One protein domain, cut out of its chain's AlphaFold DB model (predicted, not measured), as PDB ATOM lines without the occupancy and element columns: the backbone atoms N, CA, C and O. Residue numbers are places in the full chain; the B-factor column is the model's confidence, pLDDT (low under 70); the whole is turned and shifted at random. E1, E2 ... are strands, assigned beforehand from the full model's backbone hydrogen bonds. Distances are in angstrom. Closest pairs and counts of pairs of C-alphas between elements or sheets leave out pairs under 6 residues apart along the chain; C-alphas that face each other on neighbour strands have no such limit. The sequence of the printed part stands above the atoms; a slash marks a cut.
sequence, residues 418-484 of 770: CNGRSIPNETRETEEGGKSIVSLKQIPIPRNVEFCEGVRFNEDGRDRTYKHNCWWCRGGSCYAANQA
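What this domain is: This is residues 418 to 484 of the 770 residues of the protein "CSD domain-containing protein" of Segetibacter aerophilus (UniProt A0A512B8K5). Little regular structure: a long, bent hairpin, E1 and E2, makes one side, and a small hairpin, E3 and E4, packs on its E1, while residues 455 to 456 of a long loop pair with E3. The 67 printed residues have four named strands, E1 to E4, and no named helix: all strand, two antiparallel two-strand sheets. It is compact, radius of gyration of the C-alphas 12.2 A, spanning 40 by 25 by 22 A.

How they stand to each other: E1, residues 421 to 429, bends by 56 degrees at residue 426; its hairpin partner E2, residues 435 to 443, is antiparallel at 153 degrees; find N 423 and O 441 within hydrogen-bond range, 2.9 A. E3, residues 471 to 473, and E4, residues 476 to 478, form another antiparallel hairpin, N 471 and O 478 within hydrogen-bond range, 2.8 A. The closest C-alphas of E1 and E4, Arg 421 and Cys 478, are 4.8 A apart.

Where its parts are: Find C-alpha 421 at (11.395, 75.423, 18.164); E1 runs 22.9 A, E2 20.9 A, E3 6.5 A and E4 6.9 A, to C-alpha 478 at (9.259, 75.996, 22.398).

The domain as a whole: The printed part has no cut; look for the long link, residues 444 to 470. pLDDT is under 70 at residues 431 to 434, 457 to 459 and 475.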
ATOM      1  N   CYS A 418       5.908  78.187  11.047       92.88
ATOM      2  CA  CYS A 418       6.788  77.646  12.067       92.88
ATOM      3  C   CYS A 418       8.238  77.906  11.654       92.88
ATOM      4  O   CYS A 418       8.695  77.393  10.638       92.88
ATOM      5  N   ASN A 419       8.973  78.666  12.462       91.81
ATOM      6  CA  ASN A 419      10.396  78.899  12.215       91.81
ATOM      7  C   ASN A 419      11.262  77.737  12.740       91.81
ATOM      8  O   ASN A 419      12.433  77.630  12.407       91.81
ATOM      9  N   GLY A 420      10.699  76.842  13.549       88.88
ATOM     10  CA  GLY A 420      11.452  75.906  14.380       88.88
ATOM     11  C   GLY A 420      11.088  76.090  15.845       88.88
ATOM     12  O   GLY A 420      10.372  77.035  16.192       88.88
ATOM     13  N   ARG A 421      11.539  75.185  16.719       87.31
ATOM     14  CA  ARG A 421      11.395  75.423  18.164       87.31
ATOM     15  C   ARG A 421      12.575  76.244  18.660       87.31
ATOM     16  O   ARG A 421      13.701  76.051  18.217       87.31
ATOM     17  N   SER A 422      12.313  77.129  19.603       89.62
ATOM     18  CA  SER A 422      13.362  77.851  20.318       89.62
ATOM     19  C   SER A 422      13.543  77.186  21.669       89.62
ATOM     20  O   SER A 422      12.561  77.043  22.396       89.62
ATOM     21  N   ILE A 423      14.755  76.755  21.990       83.75
ATOM     22  CA  ILE A 423      15.093  76.089  23.252       83.75
ATOM     23  C   ILE A 423      16.193  76.869  23.984       83.75
ATOM     24  O   ILE A 423      16.921  77.621  23.327       83.75
ATOM     25  N   PRO A 424      16.305  76.747  25.317       83.50
ATOM     26  CA  PRO A 424      17.400  77.337  26.074       83.50
ATOM     27  C   PRO A 424      18.763  76.978  25.471       83.50
ATOM     28  O   PRO A 424      19.035  75.831  25.118       83.50
ATOM     29  N   ASN A 425      19.613  77.987  25.312       83.44
ATOM     30  CA  ASN A 425      21.006  77.810  24.916       83.44
ATOM     31  C   ASN A 425      21.912  78.015  26.129       83.44
ATOM     32  O   ASN A 425      22.606  77.099  26.554       83.44
ATOM     33  N   GLU A 426      21.824  79.197  26.734       82.38
ATOM     34  CA  GLU A 426      22.529  79.534  27.965       82.38
ATOM     35  C   GLU A 426      21.517  79.833  29.063       82.38
ATOM     36  O   GLU A 426      20.491  80.487  28.840       82.38
ATOM     37  N   THR A 427      21.811  79.351  30.266       84.12
ATOM     38  CA  THR A 427      20.972  79.555  31.448       84.12
ATOM     39  C   THR A 427      21.838  80.029  32.602       84.12
ATOM     40  O   THR A 427      23.023  79.704  32.665       84.12
ATOM     41  N   ARG A 428      21.249  80.801  33.511       82.94
ATOM     42  CA  ARG A 428      21.890  81.240  34.755       82.94
ATOM     43  C   ARG A 428      21.022  80.856  35.943       82.94
ATOM     44  O   ARG A 428      19.792  80.865  35.832       82.94
ATOM     45  N   GLU A 429      21.657  80.545  37.060       82.31
ATOM     46  CA  GLU A 429      20.958  80.344  38.327       82.31
ATOM     47  C   GLU A 429      20.438  81.683  38.855       82.31
ATOM     48  O   GLU A 429      21.041  82.736  38.632       82.31
ATOM     49  N   THR A 430      19.269  81.655  39.486       74.06
ATOM     50  CA  THR A 430      18.669  82.814  40.144       74.06
ATOM     51  C   THR A 430      18.867  82.711  41.649       74.06
ATOM     52  O   THR A 430      18.943  81.613  42.195       74.06
ATOM     53  N   GLU A 431      18.899  83.857  42.330       68.25
ATOM     54  CA  GLU A 431      19.103  83.950  43.787       68.25
ATOM     55  C   GLU A 431      18.059  83.151  44.598       68.25
ATOM     56  O   GLU A 431      18.340  82.691  45.698       68.25
ATOM     57  N   GLU A 432      16.877  82.907  44.021       65.88
ATOM     58  CA  GLU A 432      15.783  82.108  44.599       65.88
ATOM     59  C   GLU A 432      15.892  80.584  44.337       65.88
ATOM     60  O   GLU A 432      14.934  79.847  44.566       65.88
ATOM     61  N   GLY A 433      17.017  80.089  43.805       62.31
ATOM     62  CA  GLY A 433      17.215  78.662  43.491       62.31
ATOM     63  C   GLY A 433      16.527  78.179  42.202       62.31
ATOM     64  O   GLY A 433      16.387  76.977  41.980       62.31
ATOM     65  N   GLY A 434      16.081  79.103  41.344       67.56
ATOM     66  CA  GLY A 434      15.528  78.826  40.014       67.56
ATOM     67  C   GLY A 434      16.569  78.966  38.896       67.56
ATOM     68  O   GLY A 434      17.720  79.327  39.130       67.56
ATOM     69  N   LYS A 435      16.172  78.702  37.645       74.88
ATOM     70  CA  LYS A 435      16.991  79.018  36.460       74.88
ATOM     71  C   LYS A 435      16.312  80.100  35.635       74.88
ATOM     72  O   LYS A 435      15.092  80.163  35.570       74.88
ATOM     73  N   SER A 436      17.092  80.935  34.960       82.88
ATOM     74  CA  SER A 436      16.585  81.862  33.943       82.88
ATOM     75  C   SER A 436      17.317  81.663  32.622       82.88
ATOM     76  O   SER A 436      18.498  81.308  32.599       82.88
ATOM     77  N   ILE A 437      16.597  81.853  31.516       84.88
ATOM     78  CA  ILE A 437      17.149  81.746  30.162       84.88
ATOM     79  C   ILE A 437      17.901  83.040  29.848       84.88
ATOM     80  O   ILE A 437      17.324  84.122  29.935       84.88
ATOM     81  N   VAL A 438      19.176  82.914  29.481       86.94
ATOM     82  CA  VAL A 438      20.021  84.027  29.021       86.94
ATOM     83  C   VAL A 438      19.897  84.179  27.510       86.94
ATOM     84  O   VAL A 438      19.677  85.279  27.011       86.94
ATOM     85  N   SER A 439      19.984  83.066  26.781       89.69
ATOM     86  CA  SER A 439      19.864  83.044  25.325       89.69
ATOM     87  C   SER A 439      19.091  81.816  24.846       89.69
ATOM     88  O   SER A 439      19.060  80.773  25.505       89.69
ATOM     89  N   LEU A 440      18.437  81.952  23.692       88.56
ATOM     90  CA  LEU A 440      17.711  80.880  23.015       88.56
ATOM     91  C   LEU A 440      18.480  80.440  21.770       88.56
ATOM     92  O   LEU A 440      19.018  81.275  21.045       88.56
ATOM     93  N   LYS A 441      18.456  79.140  21.479       87.06
ATOM     94  CA  LYS A 441      18.865  78.588  20.185       87.06
ATOM     95  C   LYS A 441      17.660  78.032  19.447       87.06
ATOM     96  O   LYS A 441      16.745  77.462  20.046       87.06
ATOM     97  N   GLN A 442      17.668  78.196  18.134       88.12
ATOM     98  CA  GLN A 442      16.616  77.707  17.260       88.12
ATOM     99  C   GLN A 442      16.998  76.343  16.699       88.12
ATOM    100  O   GLN A 442      18.127  76.123  16.267       88.12
ATOM    101  N   ILE A 443      16.035  75.435  16.687       80.81
ATOM    102  CA  ILE A 443      16.194  74.084  16.161       80.81
ATOM    103  C   ILE A 443      15.245  73.847  14.978       80.81
ATOM    104  O   ILE A 443      14.210  74.515  14.889       80.81
ATOM    105  N   PRO A 444      15.566  72.899  14.077       84.94
ATOM    106  CA  PRO A 444      14.742  72.552  12.925       84.94
ATOM    107  C   PRO A 444      13.239  72.407  13.197       84.94
ATOM    108  O   PRO A 444      12.799  71.977  14.267       84.94
ATOM    109  N   ILE A 445      12.450  72.743  12.174       86.94
ATOM    110  CA  ILE A 445      10.987  72.650  12.178       86.94
ATOM    111  C   ILE A 445      10.559  71.195  12.441       86.94
ATOM    112  O   ILE A 445      11.066  70.285  11.779       86.94
ATOM    113  N   PRO A 446       9.623  70.946  13.382       80.94
ATOM    114  CA  PRO A 446       9.088  69.608  13.597       80.94
ATOM    115  C   PRO A 446       8.478  69.016  12.319       80.94
ATOM    116  O   PRO A 446       7.871  69.717  11.510       80.94
ATOM    117  N   ARG A 447       8.595  67.696  12.142       76.94
ATOM    118  CA  ARG A 447       8.015  66.999  10.986       76.94
ATOM    119  C   ARG A 447       6.518  67.297  10.862       76.94
ATOM    120  O   ARG A 447       5.799  67.251  11.857       76.94
ATOM    121  N   ASN A 448       6.054  67.491   9.625       80.94
ATOM    122  CA  ASN A 448       4.645  67.721   9.289       80.94
ATOM    123  C   ASN A 448       4.042  68.998   9.910       80.94
ATOM    124  O   ASN A 448       2.820  69.128   9.964       80.94
ATOM    125  N   VAL A 449       4.882  69.934  10.355       86.88
ATOM    126  CA  VAL A 449       4.469  71.252  10.844       86.88
ATOM    127  C   VAL A 449       4.924  72.303   9.842       86.88
ATOM    128  O   VAL A 449       6.102  72.380   9.508       86.88
ATOM    129  N   GLU A 450       3.987  73.107   9.354       91.88
ATOM    130  CA  GLU A 450       4.267  74.259   8.489       91.88
ATOM    131  C   GLU A 450       3.872  75.565   9.179       91.88
ATOM    132  O   GLU A 450       4.603  76.553   9.116       91.88
ATOM    133  N   PHE A 451       2.758  75.543   9.910       94.75
ATOM    134  CA  PHE A 451       2.239  76.671  10.674       94.75
ATOM    135  C   PHE A 451       2.511  76.499  12.167       94.75
ATOM    136  O   PHE A 451       2.577  75.375  12.672       94.75
ATOM    137  N   CYS A 452       2.682  77.601  12.894       93.75
ATOM    138  CA  CYS A 452       2.927  77.569  14.327       93.75
ATOM    139  C   CYS A 452       1.693  77.040  15.079       93.75
ATOM    140  O   CYS A 452       0.714  77.749  15.252       93.75
ATOM    141  N   GLU A 453       1.760  75.802  15.572       90.06
ATOM    142  CA  GLU A 453       0.678  75.135  16.325       90.06
ATOM    143  C   GLU A 453       0.982  75.014  17.833       90.06
ATOM    144  O   GLU A 453       0.492  74.118  18.513       90.06
ATOM    145  N   GLY A 454       1.861  75.873  18.359       88.81
ATOM    146  CA  GLY A 454       2.271  75.818  19.762       88.81
ATOM    147  C   GLY A 454       1.105  76.066  20.724       88.81
ATOM    148  O   GLY A 454       0.441  77.098  20.647       88.81
ATOM    149  N   VAL A 455       0.897  75.170  21.687       85.31
ATOM    150  CA  VAL A 455      -0.134  75.320  22.729       85.31
ATOM    151  C   VAL A 455       0.525  75.731  24.040       85.31
ATOM    152  O   VAL A 455       1.515  75.127  24.440       85.31
ATOM    153  N   ARG A 456       0.016  76.756  24.731       81.44
ATOM    154  CA  ARG A 456       0.608  77.202  26.006       81.44
ATOM    155  C   ARG A 456       0.610  76.088  27.057       81.44
ATOM    156  O   ARG A 456      -0.354  75.339  27.174       81.44
ATOM    157  N   PHE A 457       1.708  76.005  27.811       66.81
ATOM    158  CA  PHE A 457       1.999  74.891  28.719       66.81
ATOM    159  C   PHE A 457       1.046  74.799  29.930       66.81
ATOM    160  O   PHE A 457       0.789  73.693  30.386       66.81
ATOM    161  N   ASN A 458       0.509  75.925  30.423       67.00
ATOM    162  CA  ASN A 458      -0.416  76.040  31.567       67.00
ATOM    163  C   ASN A 458      -1.256  77.339  31.452       67.00
ATOM    164  O   ASN A 458      -1.031  78.130  30.532       67.00
ATOM    165  N   GLU A 459      -2.158  77.598  32.411       67.06
ATOM    166  CA  GLU A 459      -2.939  78.849  32.517       67.06
ATOM    167  C   GLU A 459      -2.058  80.110  32.603       67.06
ATOM    168  O   GLU A 459      -2.349  81.110  31.950       67.06
ATOM    169  N   ASP A 460      -0.931  80.048  33.321       72.12
ATOM    170  CA  ASP A 460       0.051  81.141  33.409       72.12
ATOM    171  C   ASP A 460       0.968  81.238  32.170       72.12
ATOM    172  O   ASP A 460       1.683  82.225  31.983       72.12
ATOM    173  N   GLY A 461       0.935  80.227  31.293       72.56
ATOM    174  CA  GLY A 461       1.711  80.145  30.055       72.56
ATOM    175  C   GLY A 461       3.227  80.037  30.243       72.56
ATOM    176  O   GLY A 461       3.954  80.137  29.249       72.56
ATOM    177  N   ARG A 462       3.709  79.844  31.476       80.12
ATOM    178  CA  ARG A 462       5.137  79.825  31.803       80.12
ATOM    179  C   ARG A 462       5.617  78.417  32.128       80.12
ATOM    180  O   ARG A 462       4.925  77.607  32.747       80.12
ATOM    181  N   ASP A 463       6.839  78.130  31.702       78.38
ATOM    182  CA  ASP A 463       7.563  76.954  32.154       78.38
ATOM    183  C   ASP A 463       7.909  77.082  33.646       78.38
ATOM    184  O   ASP A 463       8.217  78.165  34.150       78.38
ATOM    185  N   ARG A 464       7.867  75.961  34.373       75.44
ATOM    186  CA  ARG A 464       8.072  75.969  35.828       75.44
ATOM    187  C   ARG A 464       9.538  76.127  36.224       75.44
ATOM    188  O   ARG A 464       9.777  76.643  37.313       75.44
ATOM    189  N   THR A 465      10.463  75.699  35.365       73.69
ATOM    190  CA  THR A 465      11.914  75.705  35.596       73.69
ATOM    191  C   THR A 465      12.497  77.083  35.327       73.69
ATOM    192  O   THR A 465      13.210  77.627  36.165       73.69
ATOM    193  N   TYR A 466      12.157  77.652  34.171       79.19
ATOM    194  CA  TYR A 466      12.741  78.902  33.693       79.19
ATOM    195  C   TYR A 466      11.886  80.139  33.975       79.19
ATOM    196  O   TYR A 466      12.309  81.259  33.689       79.19
ATOM    197  N   LYS A 467      10.639  79.939  34.439       79.06
ATOM    198  CA  LYS A 467       9.605  80.985  34.579       79.06
ATOM    199  C   LYS A 467       9.414  81.819  33.304       79.06
ATOM    200  O   LYS A 467       8.945  82.955  33.354       79.06
ATOM    201  N   HIS A 468       9.751  81.234  32.158       84.00
ATOM    202  CA  HIS A 468       9.701  81.849  30.839       84.00
ATOM    203  C   HIS A 468       8.470  81.360  30.079       84.00
ATOM    204  O   HIS A 468       8.032  80.228  30.278       84.00
ATOM    205  N   ASN A 469       7.921  82.177  29.177       87.06
ATOM    206  CA  ASN A 469       6.819  81.747  28.315       87.06
ATOM    207  C   ASN A 469       7.217  80.499  27.513       87.06
ATOM    208  O   ASN A 469       8.308  80.456  26.938       87.06
ATOM    209  N   CYS A 470       6.337  79.498  27.487       86.94
ATOM    210  CA  CYS A 470       6.608  78.217  26.848       86.94
ATOM    211  C   CYS A 470       5.356  77.627  26.186       86.94
ATOM    212  O   CYS A 470       4.255  77.618  26.747       86.94
ATOM    213  N   TRP A 471       5.558  77.086  24.988       89.31
ATOM    214  CA  TRP A 471       4.555  76.435  24.163       89.31
ATOM    215  C   TRP A 471       4.948  74.989  23.881       89.31
ATOM    216  O   TRP A 471       6.095  74.688  23.561       89.31
ATOM    217  N   TRP A 472       3.980  74.092  23.948       83.00
ATOM    218  CA  TRP A 472       4.116  72.694  23.596       83.00
ATOM    219  C   TRP A 472       3.762  72.476  22.125       83.00
ATOM    220  O   TRP A 472       2.681  72.849  21.673       83.00
ATOM    221  N   CYS A 473       4.666  71.852  21.372       81.06
ATOM    222  CA  CYS A 473       4.465  71.508  19.966       81.06
ATOM    223  C   CYS A 473       5.093  70.140  19.669       81.06
ATOM    224  O   CYS A 473       6.271  69.912  19.966       81.06
ATOM    225  N   ARG A 474       4.296  69.215  19.108       73.75
ATOM    226  CA  ARG A 474       4.707  67.850  18.705       73.75
ATOM    227  C   ARG A 474       5.581  67.119  19.737       73.75
ATOM    228  O   ARG A 474       6.562  66.466  19.394       73.75
ATOM    229  N   GLY A 475       5.225  67.213  21.018       68.69
ATOM    230  CA  GLY A 475       5.924  66.488  22.083       68.69
ATOM    231  C   GLY A 475       7.192  67.164  22.616       68.69
ATOM    232  O   GLY A 475       8.034  66.479  23.191       68.69
ATOM    233  N   GLY A 476       7.366  68.472  22.419       73.50
ATOM    234  CA  GLY A 476       8.429  69.218  23.093       73.50
ATOM    235  C   GLY A 476       8.154  70.714  23.208       73.50
ATOM    236  O   GLY A 476       7.243  71.247  22.572       73.50
ATOM    237  N   SER A 477       8.966  71.361  24.035       82.38
ATOM    238  CA  SER A 477       8.850  72.769  24.414       82.38
ATOM    239  C   SER A 477       9.444  73.718  23.370       82.38
ATOM    240  O   SER A 477      10.451  73.422  22.731       82.38
ATOM    241  N   CYS A 478       8.817  74.877  23.214       88.25
ATOM    242  CA  CYS A 478       9.259  75.996  22.398       88.25
ATOM    243  C   CYS A 478       9.092  77.278  23.217       88.25
ATOM    244  O   CYS A 478       7.989  77.571  23.661       88.25
ATOM    245  N   TYR A 479      10.162  78.039  23.409       88.69
ATOM    246  CA  TYR A 479      10.199  79.217  24.284       88.69
ATOM    247  C   TYR A 479      10.026  80.545  23.537       88.69
ATOM    248  O   TYR A 479       9.870  81.593  24.157       88.69
ATOM    249  N   ALA A 480      10.003  80.509  22.204       90.81
ATOM    250  CA  ALA A 480       9.695  81.656  21.353       90.81
ATOM    251  C   ALA A 480       8.897  81.187  20.132       90.81
ATOM    252  O   ALA A 480       9.412  81.084  19.020       90.81
ATOM    253  N   ALA A 481       7.633  80.830  20.369       91.38
ATOM    254  CA  ALA A 481       6.716  80.448  19.303       91.38
ATOM    255  C   ALA A 481       6.377  81.667  18.427       91.38
ATOM    256  O   ALA A 481       6.154  82.763  18.945       91.38
ATOM    257  N   ASN A 482       6.299  81.474  17.106       91.81
ATOM    258  CA  ASN A 482       5.903  82.521  16.163       91.81
ATOM    259  C   ASN A 482       4.387  82.778  16.238       91.81
ATOM    260  O   ASN A 482       3.629  82.347  15.378       91.81
ATOM    261  N   GLN A 483       3.950  83.412  17.326       90.88
ATOM    262  CA  GLN A 483       2.548  83.726  17.621       90.88
ATOM    263  C   GLN A 483       2.309  85.231  17.810       90.88
ATOM    264  O   GLN A 483       1.321  85.648  18.419       90.88
ATOM    265  N   ALA A 484       3.237  86.063  17.332       85.25
ATOM    266  CA  ALA A 484       3.074  87.508  17.316       85.25
ATOM    267  C   ALA A 484       2.111  87.893  16.185       85.25
ATOM    268  O   ALA A 484       2.425  87.725  15.015       85.25
TER     269      ALA A 484